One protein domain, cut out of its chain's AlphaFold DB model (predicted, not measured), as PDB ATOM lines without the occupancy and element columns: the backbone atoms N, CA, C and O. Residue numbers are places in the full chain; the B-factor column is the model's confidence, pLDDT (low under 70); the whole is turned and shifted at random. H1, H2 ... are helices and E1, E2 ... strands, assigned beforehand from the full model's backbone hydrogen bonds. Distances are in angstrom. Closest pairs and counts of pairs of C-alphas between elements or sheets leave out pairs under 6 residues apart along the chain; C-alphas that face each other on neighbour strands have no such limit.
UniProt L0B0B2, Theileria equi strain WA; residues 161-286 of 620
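AT A GLANCE: This is residues 161 to 286 of the 620 residues of a protein of Theileria equi strain WA (UniProt L0B0B2). With little regular structure, a small twisted sheet of four short strands sits amid long loops, H1 standing up from it and H2 only grazing it. The 126 printed residues have E1, E2, H1, E3, E4, H2 in order, 29 residues in named elements, class mixed. The antiparallel sheet runs E2, E1, E3, E4; the whole is compact, spanning 35 by 34 by 29 A, radius of gyration of the C-alphas 13.5 A.

HOW THE PARTS SIT: E1, residues 195 to 198, and E2, residues 204 to 206, form a hairpin, N 196 to O 205 2.8 A. H1, residues 223 to 230, is on the sheet at a height of 8.7 A; its closest C-alphas to E2 are Ala 224 and Gly 205, 4.1 A. E3, residues 237 to 240, is antiparallel to E1, N 197 to O 239 2.8 A. E2, H1 and E3 make a split strand-helix-strand unit, E1 between the two same-way strands, its crossover right-handed. E4, residues 251 to 253, forms a hairpin with E3, N 238 to O 252 2.9 A. H2, residues 267 to 273, is apart from H1. In H1 and H2 every O i to N i+4 pair is within hydrogen-bond range.

IN THESE COORDINATES: E1 begins at C-alpha 195 (-9.258, 28.712, 82.930); H2 ends at C-alpha 273 (-17.911, 44.951, 82.419). E3 is 10.2 A long, H1 10.1 A.

THE WHOLE: The printed part has no cut. The links E2 to H1 and E4 to H2 are long. In the printed part the pLDDT, the model's own confidence, is under 70 at 23 residues, among them residues 278 to 286.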
ATOM      1  N   VAL A 161     -27.006  26.518  94.623       62.59
ATOM      2  CA  VAL A 161     -25.704  27.016  95.031       62.59
ATOM      3  C   VAL A 161     -25.973  28.353  95.699       62.59
ATOM      4  O   VAL A 161     -26.619  29.223  95.104       62.59
ATOM      5  N   GLN A 162     -25.586  28.474  96.968       75.50
ATOM      6  CA  GLN A 162     -25.949  29.651  97.743       75.50
ATOM      7  C   GLN A 162     -25.384  30.893  97.053       75.50
ATOM      8  O   GLN A 162     -24.273  30.886  96.519       75.50
ATOM      9  N   GLU A 163     -26.197  31.948  97.008       86.94
ATOM     10  CA  GLU A 163     -25.753  33.236  96.491       86.94
ATOM     11  C   GLU A 163     -24.523  33.686  97.285       86.94
ATOM     12  O   GLU A 163     -24.564  33.717  98.516       86.94
ATOM     13  N   SER A 164     -23.447  34.045  96.581       88.44
ATOM     14  CA  SER A 164     -22.236  34.537  97.232       88.44
ATOM     15  C   SER A 164     -22.537  35.777  98.070       88.44
ATOM     16  O   SER A 164     -23.154  36.738  97.593       88.44
ATOM     17  N   LYS A 165     -21.982  35.823  99.285       89.00
ATOM     18  CA  LYS A 165     -21.943  37.019 100.143       89.00
ATOM     19  C   LYS A 165     -21.322  38.228  99.434       89.00
ATOM     20  O   LYS A 165     -21.625  39.370  99.788       89.00
ATOM     21  N   TYR A 166     -20.464  37.978  98.446       90.00
ATOM     22  CA  TYR A 166     -19.687  38.978  97.723       90.00
ATOM     23  C   TYR A 166     -20.255  39.313  96.341       90.00
ATOM     24  O   TYR A 166     -19.819  40.299  95.758       90.00
ATOM     25  N   ALA A 167     -21.241  38.573  95.817       88.62
ATOM     26  CA  ALA A 167     -21.788  38.820  94.477       88.62
ATOM     27  C   ALA A 167     -22.375  40.237  94.336       88.62
ATOM     28  O   ALA A 167     -22.071  40.957  93.393       88.62
ATOM     29  N   ARG A 168     -23.184  40.696  95.301       89.75
ATOM     30  CA  ARG A 168     -23.820  42.031  95.223       89.75
ATOM     31  C   ARG A 168     -22.889  43.194  95.549       89.75
ATOM     32  O   ARG A 168     -23.194  44.329  95.192       89.75
ATOM     33  N   SER A 169     -21.815  42.926  96.281       87.75
ATOM     34  CA  SER A 169     -20.833  43.908  96.748       87.75
ATOM     35  C   SER A 169     -19.497  43.783  96.010       87.75
ATOM     36  O   SER A 169     -18.507  44.368  96.450       87.75
ATOM     37  N   LEU A 170     -19.471  43.036  94.899       89.00
ATOM     38  CA  LEU A 170     -18.265  42.754  94.137       89.00
ATOM     39  C   LEU A 170     -17.653  44.058  93.623       89.00
ATOM     40  O   LEU A 170     -18.299  44.851  92.934       89.00
ATOM     41  N   VAL A 171     -16.385  44.282  93.960       86.31
ATOM     42  CA  VAL A 171     -15.641  45.458  93.514       86.31
ATOM     43  C   VAL A 171     -14.993  45.134  92.178       86.31
ATOM     44  O   VAL A 171     -14.067  44.334  92.130       86.31
ATOM     45  N   GLN A 172     -15.451  45.773  91.101       90.19
ATOM     46  CA  GLN A 172     -14.787  45.682  89.802       90.19
ATOM     47  C   GLN A 172     -13.845  46.870  89.586       90.19
ATOM     48  O   GLN A 172     -14.190  48.011  89.896       90.19
ATOM     49  N   VAL A 173     -12.650  46.612  89.052       90.12
ATOM     50  CA  VAL A 173     -11.651  47.656  88.778       90.12
ATOM     51  C   VAL A 173     -12.158  48.652  87.730       90.12
ATOM     52  O   VAL A 173     -12.836  48.283  86.765       90.12
ATOM     53  N   GLU A 174     -11.817  49.930  87.903       79.56
ATOM     54  CA  GLU A 174     -12.147  50.981  86.936       79.56
ATOM     55  C   GLU A 174     -11.311  50.815  85.652       79.56
ATOM     56  O   GLU A 174     -10.094  50.654  85.718       79.56
ATOM     57  N   ASN A 175     -11.953  50.912  84.480       77.94
ATOM     58  CA  ASN A 175     -11.363  50.668  83.149       77.94
ATOM     59  C   ASN A 175     -10.837  49.227  82.951       77.94
ATOM     60  O   ASN A 175      -9.627  49.014  82.847       77.94
ATOM     61  N   PRO A 176     -11.737  48.235  82.865       76.19
ATOM     62  CA  PRO A 176     -11.363  46.832  82.735       76.19
ATOM     63  C   PRO A 176     -10.710  46.521  81.385       76.19
ATOM     64  O   PRO A 176     -11.011  47.140  80.357       76.19
ATOM     65  N   VAL A 177      -9.865  45.487  81.375       77.00
ATOM     66  CA  VAL A 177      -9.363  44.886  80.134       77.00
ATOM     67  C   VAL A 177     -10.554  44.341  79.344       77.00
ATOM     68  O   VAL A 177     -11.386  43.619  79.886       77.00
ATOM     69  N   GLN A 178     -10.650  44.700  78.062       80.38
ATOM     70  CA  GLN A 178     -11.661  44.130  77.173       80.38
ATOM     71  C   GLN A 178     -11.210  42.739  76.740       80.38
ATOM     72  O   GLN A 178     -10.167  42.587  76.100       80.38
ATOM     73  N   ILE A 179     -11.988  41.729  77.115       77.69
ATOM     74  CA  ILE A 179     -11.628  40.328  76.929       77.69
ATOM     75  C   ILE A 179     -12.223  39.836  75.609       77.69
ATOM     76  O   ILE A 179     -13.438  39.787  75.426       77.69
ATOM     77  N   SER A 180     -11.346  39.481  74.669       70.31
ATOM     78  CA  SER A 180     -11.726  38.814  73.423       70.31
ATOM     79  C   SER A 180     -11.967  37.327  73.676       70.31
ATOM     80  O   SER A 180     -11.185  36.680  74.365       70.31
ATOM     81  N   HIS A 181     -13.028  36.776  73.086       63.16
ATOM     82  CA  HIS A 181     -13.389  35.361  73.223       63.16
ATOM     83  C   HIS A 181     -12.417  34.401  72.515       63.16
ATOM     84  O   HIS A 181     -12.368  33.222  72.853       63.16
ATOM     85  N   SER A 182     -11.648  34.885  71.537       59.59
ATOM     86  CA  SER A 182     -10.607  34.111  70.860       59.59
ATOM     87  C   SER A 182      -9.261  34.291  71.570       59.59
ATOM     88  O   SER A 182      -8.848  35.429  71.797       59.59
ATOM     89  N   ASP A 183      -8.580  33.179  71.870       63.94
ATOM     90  CA  ASP A 183      -7.215  33.096  72.429       63.94
ATOM     91  C   ASP A 183      -7.054  33.387  73.936       63.94
ATOM     92  O   ASP A 183      -6.029  33.924  74.374       63.94
ATOM     93  N   LEU A 184      -8.037  32.993  74.757       77.19
ATOM     94  CA  LEU A 184      -7.896  33.032  76.216       77.19
ATOM     95  C   LEU A 184      -6.860  32.014  76.688       77.19
ATOM     96  O   LEU A 184      -6.921  30.830  76.366       77.19
ATOM     97  N   LYS A 185      -5.901  32.504  77.469       87.00
ATOM     98  CA  LYS A 185      -4.820  31.712  78.044       87.00
ATOM     99  C   LYS A 185      -4.497  32.207  79.439       87.00
ATOM    100  O   LYS A 185      -4.643  33.394  79.721       87.00
ATOM    101  N   CYS A 186      -4.015  31.308  80.288       86.69
ATOM    102  CA  CYS A 186      -3.516  31.664  81.607       86.69
ATOM    103  C   CYS A 186      -2.430  32.742  81.478       86.69
ATOM    104  O   CYS A 186      -1.431  32.543  80.782       86.69
ATOM    105  N   ASN A 187      -2.595  33.861  82.184       87.88
ATOM    106  CA  ASN A 187      -1.662  34.989  82.160       87.88
ATOM    107  C   ASN A 187      -0.248  34.625  82.647       87.88
ATOM    108  O   ASN A 187       0.701  35.348  82.348       87.88
ATOM    109  N   ARG A 188      -0.105  33.513  83.382       86.75
ATOM    110  CA  ARG A 188       1.167  33.042  83.939       86.75
ATOM    111  C   ARG A 188       1.839  31.970  83.081       86.75
ATOM    112  O   ARG A 188       2.955  32.186  82.624       86.75
ATOM    113  N   CYS A 189       1.184  30.828  82.860       85.00
ATOM    114  CA  CYS A 189       1.782  29.704  82.125       85.00
ATOM    115  C   CYS A 189       1.351  29.572  80.665       85.00
ATOM    116  O   CYS A 189       1.902  28.744  79.951       85.00
ATOM    117  N   GLY A 190       0.354  30.332  80.209       84.06
ATOM    118  CA  GLY A 190      -0.163  30.206  78.847       84.06
ATOM    119  C   GLY A 190      -1.051  28.983  78.591       84.06
ATOM    120  O   GLY A 190      -1.385  28.744  77.435       84.06
ATOM    121  N   ALA A 191      -1.464  28.239  79.627       81.75
ATOM    122  CA  ALA A 191      -2.442  27.153  79.494       81.75
ATOM    123  C   ALA A 191      -3.734  27.642  78.818       81.75
ATOM    124  O   ALA A 191      -4.144  28.779  79.042       81.75
ATOM    125  N   THR A 192      -4.373  26.789  78.019       78.56
ATOM    126  CA  THR A 192      -5.595  27.106  77.252       78.56
ATOM    127  C   THR A 192      -6.847  26.389  77.762       78.56
ATOM    128  O   THR A 192      -7.933  26.646  77.256       78.56
ATOM    129  N   SER A 193      -6.711  25.515  78.761       74.31
ATOM    130  CA  SER A 193      -7.801  24.750  79.374       74.31
ATOM    131  C   SER A 193      -7.841  24.948  80.891       74.31
ATOM    132  O   SER A 193      -6.838  25.327  81.504       74.31
ATOM    133  N   ASN A 194      -9.008  24.701  81.503       79.06
ATOM    134  CA  ASN A 194      -9.245  24.888  82.946       79.06
ATOM    135  C   ASN A 194      -8.914  26.317  83.417       79.06
ATOM    136  O   ASN A 194      -8.136  26.538  84.356       79.06
ATOM    137  N   LEU A 195      -9.491  27.291  82.711       84.94
ATOM    138  CA  LEU A 195      -9.258  28.712  82.930       84.94
ATOM    139  C   LEU A 195     -10.353  29.342  83.789       84.94
ATOM    140  O   LEU A 195     -11.548  29.156  83.556       84.94
ATOM    141  N   TRP A 196      -9.914  30.146  84.747       90.19
ATOM    142  CA  TRP A 196     -10.738  30.849  85.715       90.19
ATOM    143  C   TRP A 196     -10.528  32.353  85.552       90.19
ATOM    144  O   TRP A 196      -9.403  32.848  85.640       90.19
ATOM    145  N   LEU A 197     -11.619  33.064  85.288       91.06
ATOM    146  CA  LEU A 197     -11.683  34.511  85.136       91.06
ATOM    147  C   LEU A 197     -12.033  35.153  86.474       91.06
ATOM    148  O   LEU A 197     -13.105  34.894  87.012       91.06
ATOM    149  N   ASN A 198     -11.187  36.040  86.984       93.12
ATOM    150  CA  ASN A 198     -11.537  36.847  88.142       93.12
ATOM    151  C   ASN A 198     -12.560  37.925  87.770       93.12
ATOM    152  O   ASN A 198     -12.320  38.748  86.886       93.12
ATOM    153  N   LEU A 199     -13.701  37.930  88.462       92.25
ATOM    154  CA  LEU A 199     -14.814  38.832  88.158       92.25
ATOM    155  C   LEU A 199     -14.558  40.282  88.603       92.25
ATOM    156  O   LEU A 199     -15.320  41.172  88.230       92.25
ATOM    157  N   SER A 200     -13.495  40.541  89.367       91.94
ATOM    158  CA  SER A 200     -13.145  41.877  89.862       91.94
ATOM    159  C   SER A 200     -12.241  42.632  88.887       91.94
ATOM    160  O   SER A 200     -12.499  43.789  88.561       91.94
ATOM    161  N   ASP A 201     -11.191  41.988  88.378       90.31
ATOM    162  CA  ASP A 201     -10.163  42.651  87.567       90.31
ATOM    163  C   ASP A 201      -9.920  42.036  86.185       90.31
ATOM    164  O   ASP A 201      -9.178  42.601  85.379       90.31
ATOM    165  N   GLY A 202     -10.595  40.931  85.871       88.69
ATOM    166  CA  GLY A 202     -10.519  40.282  84.568       88.69
ATOM    167  C   GLY A 202      -9.271  39.423  84.379       88.69
ATOM    168  O   GLY A 202      -8.955  39.052  83.249       88.69
ATOM    169  N   TYR A 203      -8.541  39.111  85.453       91.50
ATOM    170  CA  TYR A 203      -7.379  38.233  85.381       91.50
ATOM    171  C   TYR A 203      -7.779  36.795  85.016       91.50
ATOM    172  O   TYR A 203      -8.699  36.237  85.616       91.50
ATOM    173  N   VAL A 204      -7.070  36.175  84.065       90.12
ATOM    174  CA  VAL A 204      -7.304  34.787  83.640       90.12
ATOM    175  C   VAL A 204      -6.197  33.883  84.180       90.12
ATOM    176  O   VAL A 204      -5.038  33.956  83.764       90.12
ATOM    177  N   GLY A 205      -6.550  32.995  85.107       89.88
ATOM    178  CA  GLY A 205      -5.626  32.048  85.733       89.88
ATOM    179  C   GLY A 205      -6.012  30.590  85.492       89.88
ATOM    180  O   GLY A 205      -7.182  30.270  85.322       89.88
ATOM    181  N   CYS A 206      -5.034  29.683  85.496       88.25
ATOM    182  CA  CYS A 206      -5.302  28.245  85.538       88.25
ATOM    183  C   CYS A 206      -5.776  27.797  86.933       88.25
ATOM    184  O   CYS A 206      -5.494  28.454  87.945       88.25
ATOM    185  N   GLY A 207      -6.502  26.676  86.961       83.88
ATOM    186  CA  GLY A 207      -7.061  26.078  88.173       83.88
ATOM    187  C   GLY A 207      -6.022  25.628  89.208       83.88
ATOM    188  O   GLY A 207      -4.831  25.513  88.922       83.88
ATOM    189  N   ARG A 208      -6.496  25.394  90.437       83.31
ATOM    190  CA  ARG A 208      -5.693  24.989  91.607       83.31
ATOM    191  C   ARG A 208      -5.032  23.613  91.459       83.31
ATOM    192  O   ARG A 208      -5.483  22.784  90.669       83.31
ATOM    193  N   LYS A 209      -3.985  23.387  92.251       79.44
ATOM    194  CA  LYS A 209      -3.285  22.107  92.409       79.44
ATOM    195  C   LYS A 209      -3.973  21.249  93.480       79.44
ATOM    196  O   LYS A 209      -4.319  21.758  94.544       79.44
ATOM    197  N   TYR A 210      -4.136  19.952  93.227       66.38
ATOM    198  CA  TYR A 210      -4.665  18.970  94.179       66.38
ATOM    199  C   TYR A 210      -3.697  17.795  94.308       66.38
ATOM    200  O   TYR A 210      -3.365  17.209  93.292       66.38
ATOM    201  N   TYR A 211      -3.267  17.445  95.530       47.34
ATOM    202  CA  TYR A 211      -2.534  16.202  95.863       47.34
ATOM    203  C   TYR A 211      -1.586  15.670  94.751       47.34
ATOM    204  O   TYR A 211      -1.660  14.510  94.377       47.34
ATOM    205  N   ASP A 212      -0.707  16.550  94.249       51.84
ATOM    206  CA  ASP A 212       0.314  16.339  93.199       51.84
ATOM    207  C   ASP A 212      -0.109  16.376  91.714       51.84
ATOM    208  O   ASP A 212       0.761  16.343  90.845       51.84
ATOM    209  N   GLU A 213      -1.380  16.638  91.404       55.62
ATOM    210  CA  GLU A 213      -1.889  16.875  90.044       55.62
ATOM    211  C   GLU A 213      -2.573  18.253  89.896       55.62
ATOM    212  O   GLU A 213      -3.055  18.866  90.853       55.62
ATOM    213  N   GLY A 214      -2.602  18.794  88.676       65.25
ATOM    214  CA  GLY A 214      -3.143  20.131  88.397       65.25
ATOM    215  C   GLY A 214      -2.214  21.290  88.794       65.25
ATOM    216  O   GLY A 214      -1.013  21.116  89.000       65.25
ATOM    217  N   GLY A 215      -2.766  22.503  88.879       75.69
ATOM    218  CA  GLY A 215      -1.997  23.731  89.104       75.69
ATOM    219  C   GLY A 215      -1.510  24.405  87.819       75.69
ATOM    220  O   GLY A 215      -2.099  24.293  86.743       75.69
ATOM    221  N   CYS A 216      -0.448  25.190  87.943       80.94
ATOM    222  CA  CYS A 216       0.164  25.909  86.834       80.94
ATOM    223  C   CYS A 216       1.176  25.005  86.102       80.94
ATOM    224  O   CYS A 216       1.811  24.162  86.730       80.94
ATOM    225  N   MET A 217       1.350  25.161  84.778       76.06
ATOM    226  CA  MET A 217       2.269  24.301  83.991       76.06
ATOM    227  C   MET A 217       3.739  24.428  84.430       76.06
ATOM    228  O   MET A 217       4.570  23.605  84.076       76.06
ATOM    229  N   ASP A 218       4.069  25.452  85.219       76.94
ATOM    230  CA  ASP A 218       5.377  25.622  85.857       76.94
ATOM    231  C   ASP A 218       5.548  24.760  87.134       76.94
ATOM    232  O   ASP A 218       6.543  24.901  87.844       76.94
ATOM    233  N   GLY A 219       4.580  23.888  87.453       75.31
ATOM    234  CA  GLY A 219       4.562  23.015  88.633       75.31
ATOM    235  C   GLY A 219       4.144  23.711  89.934       75.31
ATOM    236  O   GLY A 219       4.063  23.062  90.989       75.31
ATOM    237  N   SER A 220       3.880  25.020  89.876       82.12
ATOM    238  CA  SER A 220       3.425  25.820  91.010       82.12
ATOM    239  C   SER A 220       1.903  25.759  91.191       82.12
ATOM    240  O   SER A 220       1.175  25.136  90.419       82.12
ATOM    241  N   GLU A 221       1.416  26.369  92.267       86.31
ATOM    242  CA  GLU A 221      -0.017  26.487  92.541       86.31
ATOM    243  C   GLU A 221      -0.769  27.188  91.385       86.31
ATOM    244  O   GLU A 221      -0.181  27.938  90.604       86.31
ATOM    245  N   GLY A 222      -2.079  26.953  91.268       87.56
ATOM    246  CA  GLY A 222      -2.919  27.551  90.229       87.56
ATOM    247  C   GLY A 222      -2.834  29.078  90.182       87.56
ATOM    248  O   GLY A 222      -2.926  29.762  91.204       87.56
ATOM    249  N   ALA A 223      -2.705  29.643  88.980       90.88
ATOM    250  CA  ALA A 223      -2.534  31.085  88.816       90.88
ATOM    251  C   ALA A 223      -3.748  31.893  89.312       90.88
ATOM    252  O   ALA A 223      -3.575  33.035  89.725       90.88
ATOM    253  N   ALA A 224      -4.955  31.312  89.310       90.44
ATOM    254  CA  ALA A 224      -6.161  31.983  89.798       90.44
ATOM    255  C   ALA A 224      -6.145  32.207  91.325       90.44
ATOM    256  O   ALA A 224      -6.396  33.319  91.790       90.44
ATOM    257  N   ILE A 225      -5.781  31.185  92.109       90.62
ATOM    258  CA  ILE A 225      -5.684  31.303  93.574       90.62
ATOM    259  C   ILE A 225      -4.442  32.099  94.000       90.62
ATOM    260  O   ILE A 225      -4.476  32.814  95.003       90.62
ATOM    261  N   LEU A 226      -3.347  32.021  93.236       90.94
ATOM    262  CA  LEU A 226      -2.173  32.860  93.473       90.94
ATOM    263  C   LEU A 226      -2.503  34.341  93.284       90.94
ATOM    264  O   LEU A 226      -2.186  35.139  94.159       90.94
ATOM    265  N   HIS A 227      -3.226  34.684  92.219       92.25
ATOM    266  CA  HIS A 227      -3.686  36.048  91.967       92.25
ATOM    267  C   HIS A 227      -4.582  36.591  93.090       92.25
ATOM    268  O   HIS A 227      -4.408  37.718  93.553       92.25
ATOM    269  N   TYR A 228      -5.491  35.765  93.617       92.69
ATOM    270  CA  TYR A 228      -6.281  36.130  94.796       92.69
ATOM    271  C   TYR A 228      -5.400  36.471  96.013       92.69
ATOM    272  O   TYR A 228      -5.629  37.471  96.691       92.69
ATOM    273  N   ARG A 229      -4.342  35.691  96.269       91.50
ATOM    274  CA  ARG A 229      -3.393  35.970  97.364       91.50
ATOM    275  C   ARG A 229      -2.562  37.232  97.103       91.50
ATOM    276  O   ARG A 229      -2.350  38.023  98.017       91.50
ATOM    277  N   GLU A 230      -2.103  37.432  95.870       91.00
ATOM    278  CA  GLU A 230      -1.266  38.570  95.460       91.00
ATOM    279  C   GLU A 230      -2.016  39.905  95.509       91.00
ATOM    280  O   GLU A 230      -1.434  40.937  95.843       91.00
ATOM    281  N   THR A 231      -3.325  39.883  95.259       87.31
ATOM    282  CA  THR A 231      -4.202  41.060  95.358       87.31
ATOM    283  C   THR A 231      -4.564  41.419  96.803       87.31
ATOM    284  O   THR A 231      -5.310  42.365  97.041       87.31
ATOM    285  N   GLY A 232      -4.009  40.712  97.794       87.81
ATOM    286  CA  GLY A 232      -4.302  40.933  99.209       87.81
ATOM    287  C   GLY A 232      -5.638  40.333  99.644       87.81
ATOM    288  O   GLY A 232      -6.234  40.825 100.599       87.81
ATOM    289  N   SER A 233      -6.103  39.290  98.947       89.31
ATOM    290  CA  SER A 233      -7.344  38.570  99.240       89.31
ATOM    291  C   SER A 233      -8.612  39.424  99.128       89.31
ATOM    292  O   SER A 233      -9.554  39.228  99.886       89.31
ATOM    293  N   VAL A 234      -8.644  40.382  98.195       87.44
ATOM    294  CA  VAL A 234      -9.793  41.293  97.997       87.44
ATOM    295  C   VAL A 234     -10.701  40.897  96.829       87.44
ATOM    296  O   VAL A 234     -11.863  41.298  96.791       87.44
ATOM    297  N   PHE A 235     -10.195  40.113  95.872       91.94
ATOM    298  CA  PHE A 235     -10.929  39.703  94.671       91.94
ATOM    299  C   PHE A 235     -11.409  38.256  94.776       91.94
ATOM    300  O   PHE A 235     -10.783  37.335  94.254       91.94
ATOM    301  N   HIS A 236     -12.521  38.073  95.483       91.94
ATOM    302  CA  HIS A 236     -12.990  36.765  95.942       91.94
ATOM    303  C   HIS A 236     -13.514  35.848  94.831       91.94
ATOM    304  O   HIS A 236     -13.284  34.644  94.895       91.94
ATOM    305  N   LEU A 237     -14.223  36.393  93.836       93.12
ATOM    306  CA  LEU A 237     -15.005  35.591  92.892       93.12
ATOM    307  C   LEU A 237     -14.276  35.334  91.576       93.12
ATOM    308  O   LEU A 237     -13.830  36.267  90.900       93.12
ATOM    309  N   VAL A 238     -14.239  34.062  91.182       92.56
ATOM    310  CA  VAL A 238     -13.744  33.615  89.880       92.56
ATOM    311  C   VAL A 238     -14.792  32.772  89.154       92.56
ATOM    312  O   VAL A 238     -15.437  31.923  89.759       92.56
ATOM    313  N   ALA A 239     -14.953  32.982  87.849       89.44
ATOM    314  CA  ALA A 239     -15.841  32.209  86.983       89.44
ATOM    315  C   ALA A 239     -15.030  31.317  86.039       89.44
ATOM    316  O   ALA A 239     -14.087  31.784  85.395       89.44
ATOM    317  N   LYS A 240     -15.394  30.041  85.916       85.56
ATOM    318  CA  LYS A 240     -14.738  29.127  84.975       85.56
ATOM    319  C   LYS A 240     -15.188  29.444  83.549       85.56
ATOM    320  O   LYS A 240     -16.366  29.349  83.225       85.56
ATOM    321  N   ILE A 241     -14.249  29.830  82.689       81.06
ATOM    322  CA  ILE A 241     -14.552  30.413  81.371       81.06
ATOM    323  C   ILE A 241     -15.319  29.435  80.472       81.06
ATOM    324  O   ILE A 241     -16.286  29.831  79.826       81.06
ATOM    325  N   GLY A 242     -14.915  28.163  80.437       67.12
ATOM    326  CA  GLY A 242     -15.510  27.172  79.541       67.12
ATOM    327  C   GLY A 242     -16.908  26.682  79.937       67.12
ATOM    328  O   GLY A 242     -17.552  25.994  79.146       67.12
ATOM    329  N   THR A 243     -17.405  27.049  81.124       67.38
ATOM    330  CA  THR A 243     -18.732  26.644  81.626       67.38
ATOM    331  C   THR A 243     -19.768  27.768  81.565       67.38
ATOM    332  O   THR A 243     -20.915  27.569  81.966       67.38
ATOM    333  N   ILE A 244     -19.399  28.946  81.045       73.62
ATOM    334  CA  ILE A 244     -20.299  30.099  80.933       73.62
ATOM    335  C   ILE A 244     -21.361  29.833  79.860       73.62
ATOM    336  O   ILE A 244     -21.058  29.657  78.683       73.62
ATOM    337  N   THR A 245     -22.630  29.874  80.262       66.12
ATOM    338  CA  THR A 245     -23.799  29.729  79.386       66.12
ATOM    339  C   THR A 245     -24.824  30.828  79.652       66.12
ATOM    340  O   THR A 245     -24.748  31.556  80.639       66.12
ATOM    341  N   THR A 246     -25.867  30.903  78.822       61.19
ATOM    342  CA  THR A 246     -27.017  31.795  79.053       61.19
ATOM    343  C   THR A 246     -27.802  31.489  80.335       61.19
ATOM    344  O   THR A 246     -28.591  32.330  80.763       61.19
ATOM    345  N   LYS A 247     -27.604  30.313  80.950       58.09
ATOM    346  CA  LYS A 247     -28.255  29.901  82.204       58.09
ATOM    347  C   LYS A 247     -27.409  30.180  83.456       58.09
ATOM    348  O   LYS A 247     -27.974  30.203  84.545       58.09
ATOM    349  N   GLY A 248     -26.097  30.374  83.318       72.56
ATOM    350  CA  GLY A 248     -25.164  30.539  84.437       72.56
ATOM    351  C   GLY A 248     -23.748  30.059  84.102       72.56
ATOM    352  O   GLY A 248     -23.473  29.695  82.959       72.56
ATOM    353  N   ALA A 249     -22.865  30.061  85.100       78.25
ATOM    354  CA  ALA A 249     -21.487  29.572  85.019       78.25
ATOM    355  C   ALA A 249     -21.066  28.940  86.356       78.25
ATOM    356  O   ALA A 249     -21.676  29.241  87.384       78.25
ATOM    357  N   ASP A 250     -20.002  28.132  86.351       80.81
ATOM    358  CA  ASP A 250     -19.378  27.676  87.599       80.81
ATOM    359  C   ASP A 250     -18.588  28.837  88.208       80.81
ATOM    360  O   ASP A 250     -17.617  29.318  87.610       80.81
ATOM    361  N   ILE A 251     -19.000  29.287  89.392       88.00
ATOM    362  CA  ILE A 251     -18.361  30.388  90.112       88.00
ATOM    363  C   ILE A 251     -17.832  29.854  91.428       88.00
ATOM    364  O   ILE A 251     -18.544  29.188  92.175       88.00
ATOM    365  N   TYR A 252     -16.572  30.149  91.702       89.06
ATOM    366  CA  TYR A 252     -15.897  29.765  92.926       89.06
ATOM    367  C   TYR A 252     -15.521  31.020  93.709       89.06
ATOM    368  O   TYR A 252     -15.033  31.995  93.128       89.06
ATOM    369  N   SER A 253     -15.745  30.996  95.019       91.12
ATOM    370  CA  SER A 253     -15.277  32.037  95.928       91.12
ATOM    371  C   SER A 253     -14.015  31.566  96.647       91.12
ATOM    372  O   SER A 253     -13.984  30.478  97.205       91.12
ATOM    373  N   TYR A 254     -12.967  32.390  96.640       90.12
ATOM    374  CA  TYR A 254     -11.738  32.158  97.409       90.12
ATOM    375  C   TYR A 254     -11.751  32.813  98.803       90.12
ATOM    376  O   TYR A 254     -10.742  32.779  99.516       90.12
ATOM    377  N   ALA A 255     -12.853  33.459  99.197       87.62
ATOM    378  CA  ALA A 255     -12.968  34.082 100.512       87.62
ATOM    379  C   ALA A 255     -12.821  33.036 101.629       87.62
ATOM    380  O   ALA A 255     -13.375  31.947 101.550       87.62
ATOM    381  N   SER A 256     -12.100  33.360 102.704       83.69
ATOM    382  CA  SER A 256     -11.843  32.395 103.787       83.69
ATOM    383  C   SER A 256     -13.101  31.968 104.554       83.69
ATOM    384  O   SER A 256     -13.085  30.940 105.226       83.69
ATOM    385  N   ASP A 257     -14.179  32.749 104.472       82.81
ATOM    386  CA  ASP A 257     -15.488  32.467 105.064       82.81
ATOM    387  C   ASP A 257     -16.524  31.938 104.046       82.81
ATOM    388  O   ASP A 257     -17.698  31.778 104.396       82.81
ATOM    389  N   GLU A 258     -16.106  31.711 102.798       82.00
ATOM    390  CA  GLU A 258     -16.902  31.232 101.659       82.00
ATOM    391  C   GLU A 258     -15.948  30.592 100.623       82.00
ATOM    392  O   GLU A 258     -15.778  31.121  99.532       82.00
ATOM    393  N   ASP A 259     -15.246  29.510 100.992       83.94
ATOM    394  CA  ASP A 259     -14.276  28.801 100.128       83.94
ATOM    395  C   ASP A 259     -14.947  27.609  99.421       83.94
ATOM    396  O   ASP A 259     -14.683  26.442  99.717       83.94
ATOM    397  N   ASN A 260     -15.920  27.905  98.558       80.06
ATOM    398  CA  ASN A 260     -16.744  26.915  97.864       80.06
ATOM    399  C   ASN A 260     -17.334  27.458  96.545       80.06
ATOM    400  O   ASN A 260     -17.104  28.606  96.152       80.06
ATOM    401  N   LEU A 261     -18.077  26.604  95.828       81.88
ATOM    402  CA  LEU A 261     -18.884  27.025  94.682       81.88
ATOM    403  C   LEU A 261     -20.054  27.890  95.160       81.88
ATOM    404  O   LEU A 261     -20.730  27.551  96.131       81.88
ATOM    405  N   VAL A 262     -20.292  28.987  94.450       85.44
ATOM    406  CA  VAL A 262     -21.289  30.011  94.780       85.44
ATOM    407  C   VAL A 262     -22.111  30.388  93.548       85.44
ATOM    408  O   VAL A 262     -21.694  30.162  92.415       85.44
ATOM    409  N   SER A 263     -23.294  30.969  93.750       84.81
ATOM    410  CA  SER A 263     -24.074  31.574  92.666       84.81
ATOM    411  C   SER A 263     -23.878  33.089  92.636       84.81
ATOM    412  O   SER A 263     -23.817  33.739  93.681       84.81
ATOM    413  N   ASP A 264     -23.825  33.664  91.435       86.31
ATOM    414  CA  ASP A 264     -23.805  35.109  91.211       86.31
ATOM    415  C   ASP A 264     -25.035  35.538  90.392       86.31
ATOM    416  O   ASP A 264     -25.067  35.370  89.169       86.31
ATOM    417  N   PRO A 265     -26.056  36.128  91.036       85.75
ATOM    418  CA  PRO A 265     -27.245  36.622  90.347       85.75
ATOM    419  C   PRO A 265     -26.981  37.798  89.399       85.75
ATOM    420  O   PRO A 265     -27.877  38.165  88.640       85.75
ATOM    421  N   LEU A 266     -25.808  38.437  89.487       86.56
ATOM    422  CA  LEU A 266     -25.404  39.603  88.696       86.56
ATOM    423  C   LEU A 266     -24.283  39.268  87.702       86.56
ATOM    424  O   LEU A 266     -23.631  40.175  87.179       86.56
ATOM    425  N   LEU A 267     -24.083  37.979  87.412       86.31
ATOM    426  CA  LEU A 267     -23.041  37.497  86.510       86.31
ATOM    427  C   LEU A 267     -23.094  38.182  85.138       86.31
ATOM    428  O   LEU A 267     -22.060  38.480  84.544       86.31
ATOM    429  N   ASP A 268     -24.293  38.483  84.639       83.38
ATOM    430  CA  ASP A 268     -24.492  39.206  83.385       83.38
ATOM    431  C   ASP A 268     -23.865  40.601  83.395       83.38
ATOM    432  O   ASP A 268     -23.205  40.989  82.429       83.38
ATOM    433  N   LYS A 269     -24.011  41.331  84.502       86.50
ATOM    434  CA  LYS A 269     -23.400  42.647  84.695       86.50
ATOM    435  C   LYS A 269     -21.895  42.536  84.875       86.50
ATOM    436  O   LYS A 269     -21.167  43.306  84.252       86.50
ATOM    437  N   HIS A 270     -21.435  41.574  85.674       88.81
ATOM    438  CA  HIS A 270     -20.007  41.403  85.934       88.81
ATOM    439  C   HIS A 270     -19.239  41.016  84.670       88.81
ATOM    440  O   HIS A 270     -18.179  41.579  84.410       88.81
ATOM    441  N   LEU A 271     -19.790  40.129  83.837       86.19
ATOM    442  CA  LEU A 271     -19.191  39.760  82.552       86.19
ATOM    443  C   LEU A 271     -19.288  40.895  81.521       86.19
ATOM    444  O   LEU A 271     -18.329  41.135  80.781       86.19
ATOM    445  N   ALA A 272     -20.398  41.642  81.500       85.62
ATOM    446  CA  ALA A 272     -20.559  42.788  80.605       85.62
ATOM    447  C   ALA A 272     -19.505  43.882  80.844       85.62
ATOM    448  O   ALA A 272     -19.107  44.546  79.885       85.62
ATOM    449  N   HIS A 273     -19.013  44.038  82.081       85.81
ATOM    450  CA  HIS A 273     -17.911  44.951  82.419       85.81
ATOM    451  C   HIS A 273     -16.658  44.677  81.574       85.81
ATOM    452  O   HIS A 273     -16.050  45.598  81.031       85.81
ATOM    453  N   PHE A 274     -16.330  43.402  81.352       85.94
ATOM    454  CA  PHE A 274     -15.179  42.969  80.552       85.94
ATOM    455  C   PHE A 274     -15.459  42.889  79.041       85.94
ATOM    456  O   PHE A 274     -14.598  42.454  78.275       85.94
ATOM    457  N   GLY A 275     -16.654  43.293  78.594       79.06
ATOM    458  CA  GLY A 275     -17.075  43.208  77.192       79.06
ATOM    459  C   GLY A 275     -17.572  41.823  76.755       79.06
ATOM    460  O   GLY A 275     -17.833  41.617  75.569       79.06
ATOM    461  N   ILE A 276     -17.746  40.886  77.694       77.88
ATOM    462  CA  ILE A 276     -18.174  39.504  77.442       77.88
ATOM    463  C   ILE A 276     -19.705  39.464  77.340       77.88
ATOM    464  O   ILE A 276     -20.418  39.765  78.298       77.88
ATOM    465  N   LYS A 277     -20.238  39.074  76.174       71.81
ATOM    466  CA  LYS A 277     -21.690  38.944  75.956       71.81
ATOM    467  C   LYS A 277     -22.137  37.491  76.103       71.81
ATOM    468  O   LYS A 277     -21.873  36.675  75.227       71.81
ATOM    469  N   LEU A 278     -22.917  37.207  77.146       63.19
ATOM    470  CA  LEU A 278     -23.487  35.879  77.446       63.19
ATOM    471  C   LEU A 278     -24.231  35.214  76.274       63.19
ATOM    472  O   LEU A 278     -24.234  33.997  76.161       63.19
ATOM    473  N   GLN A 279     -24.852  35.999  75.390       56.91
ATOM    474  CA  GLN A 279     -25.637  35.486  74.257       56.91
ATOM    475  C   GLN A 279     -24.794  34.841  73.143       56.91
ATOM    476  O   GLN A 279     -25.365  34.241  72.239       56.91
ATOM    477  N   LEU A 280     -23.466  34.999  73.175       56.66
ATOM    478  CA  LEU A 280     -22.540  34.475  72.162       56.66
ATOM    479  C   LEU A 280     -21.715  33.279  72.662       56.66
ATOM    480  O   LEU A 280     -20.870  32.784  71.923       56.66
ATOM    481  N   LEU A 281     -21.927  32.848  73.910       57.38
ATOM    482  CA  LEU A 281     -21.160  31.784  74.546       57.38
ATOM    483  C   LEU A 281     -21.963  30.480  74.567       57.38
ATOM    484  O   LEU A 281     -23.082  30.429  75.079       57.38
ATOM    485  N   GLU A 282     -21.363  29.429  74.016       53.06
ATOM    486  CA  GLU A 282     -21.807  28.042  74.151       53.06
ATOM    487  C   GLU A 282     -20.849  27.317  75.106       53.06
ATOM    488  O   GLU A 282     -19.665  27.647  75.158       53.06
ATOM    489  N   LYS A 283     -21.354  26.347  75.879       49.31
ATOM    490  CA  LYS A 283     -20.545  25.544  76.812       49.31
ATOM    491  C   LYS A 283     -19.458  24.802  76.024       49.31
ATOM    492  O   LYS A 283     -19.782  23.930  75.222       49.31
ATOM    493  N   THR A 284     -18.190  25.147  76.242       48.28
ATOM    494  CA  THR A 284     -17.035  24.531  75.560       48.28
ATOM    495  C   THR A 284     -16.233  23.599  76.462       48.28
ATOM    496  O   THR A 284     -15.482  22.766  75.957       48.28
ATOM    497  N   GLU A 285     -16.404  23.692  77.782       48.81
ATOM    498  CA  GLU A 285     -15.769  22.816  78.766       48.81
ATOM    499  C   GLU A 285     -16.796  22.217  79.736       48.81
ATOM    500  O   GLU A 285     -17.881  22.755  79.969       48.81
ATOM    501  N   LYS A 286     -16.420  21.084  80.331       48.88
ATOM    502  CA  LYS A 286     -17.206  20.382  81.349       48.88
ATOM    503  C   LYS A 286     -17.189  21.138  82.679       48.88
ATOM    504  O   LYS A 286     -16.175  21.754  83.046       48.88
TER     505      LYS A 286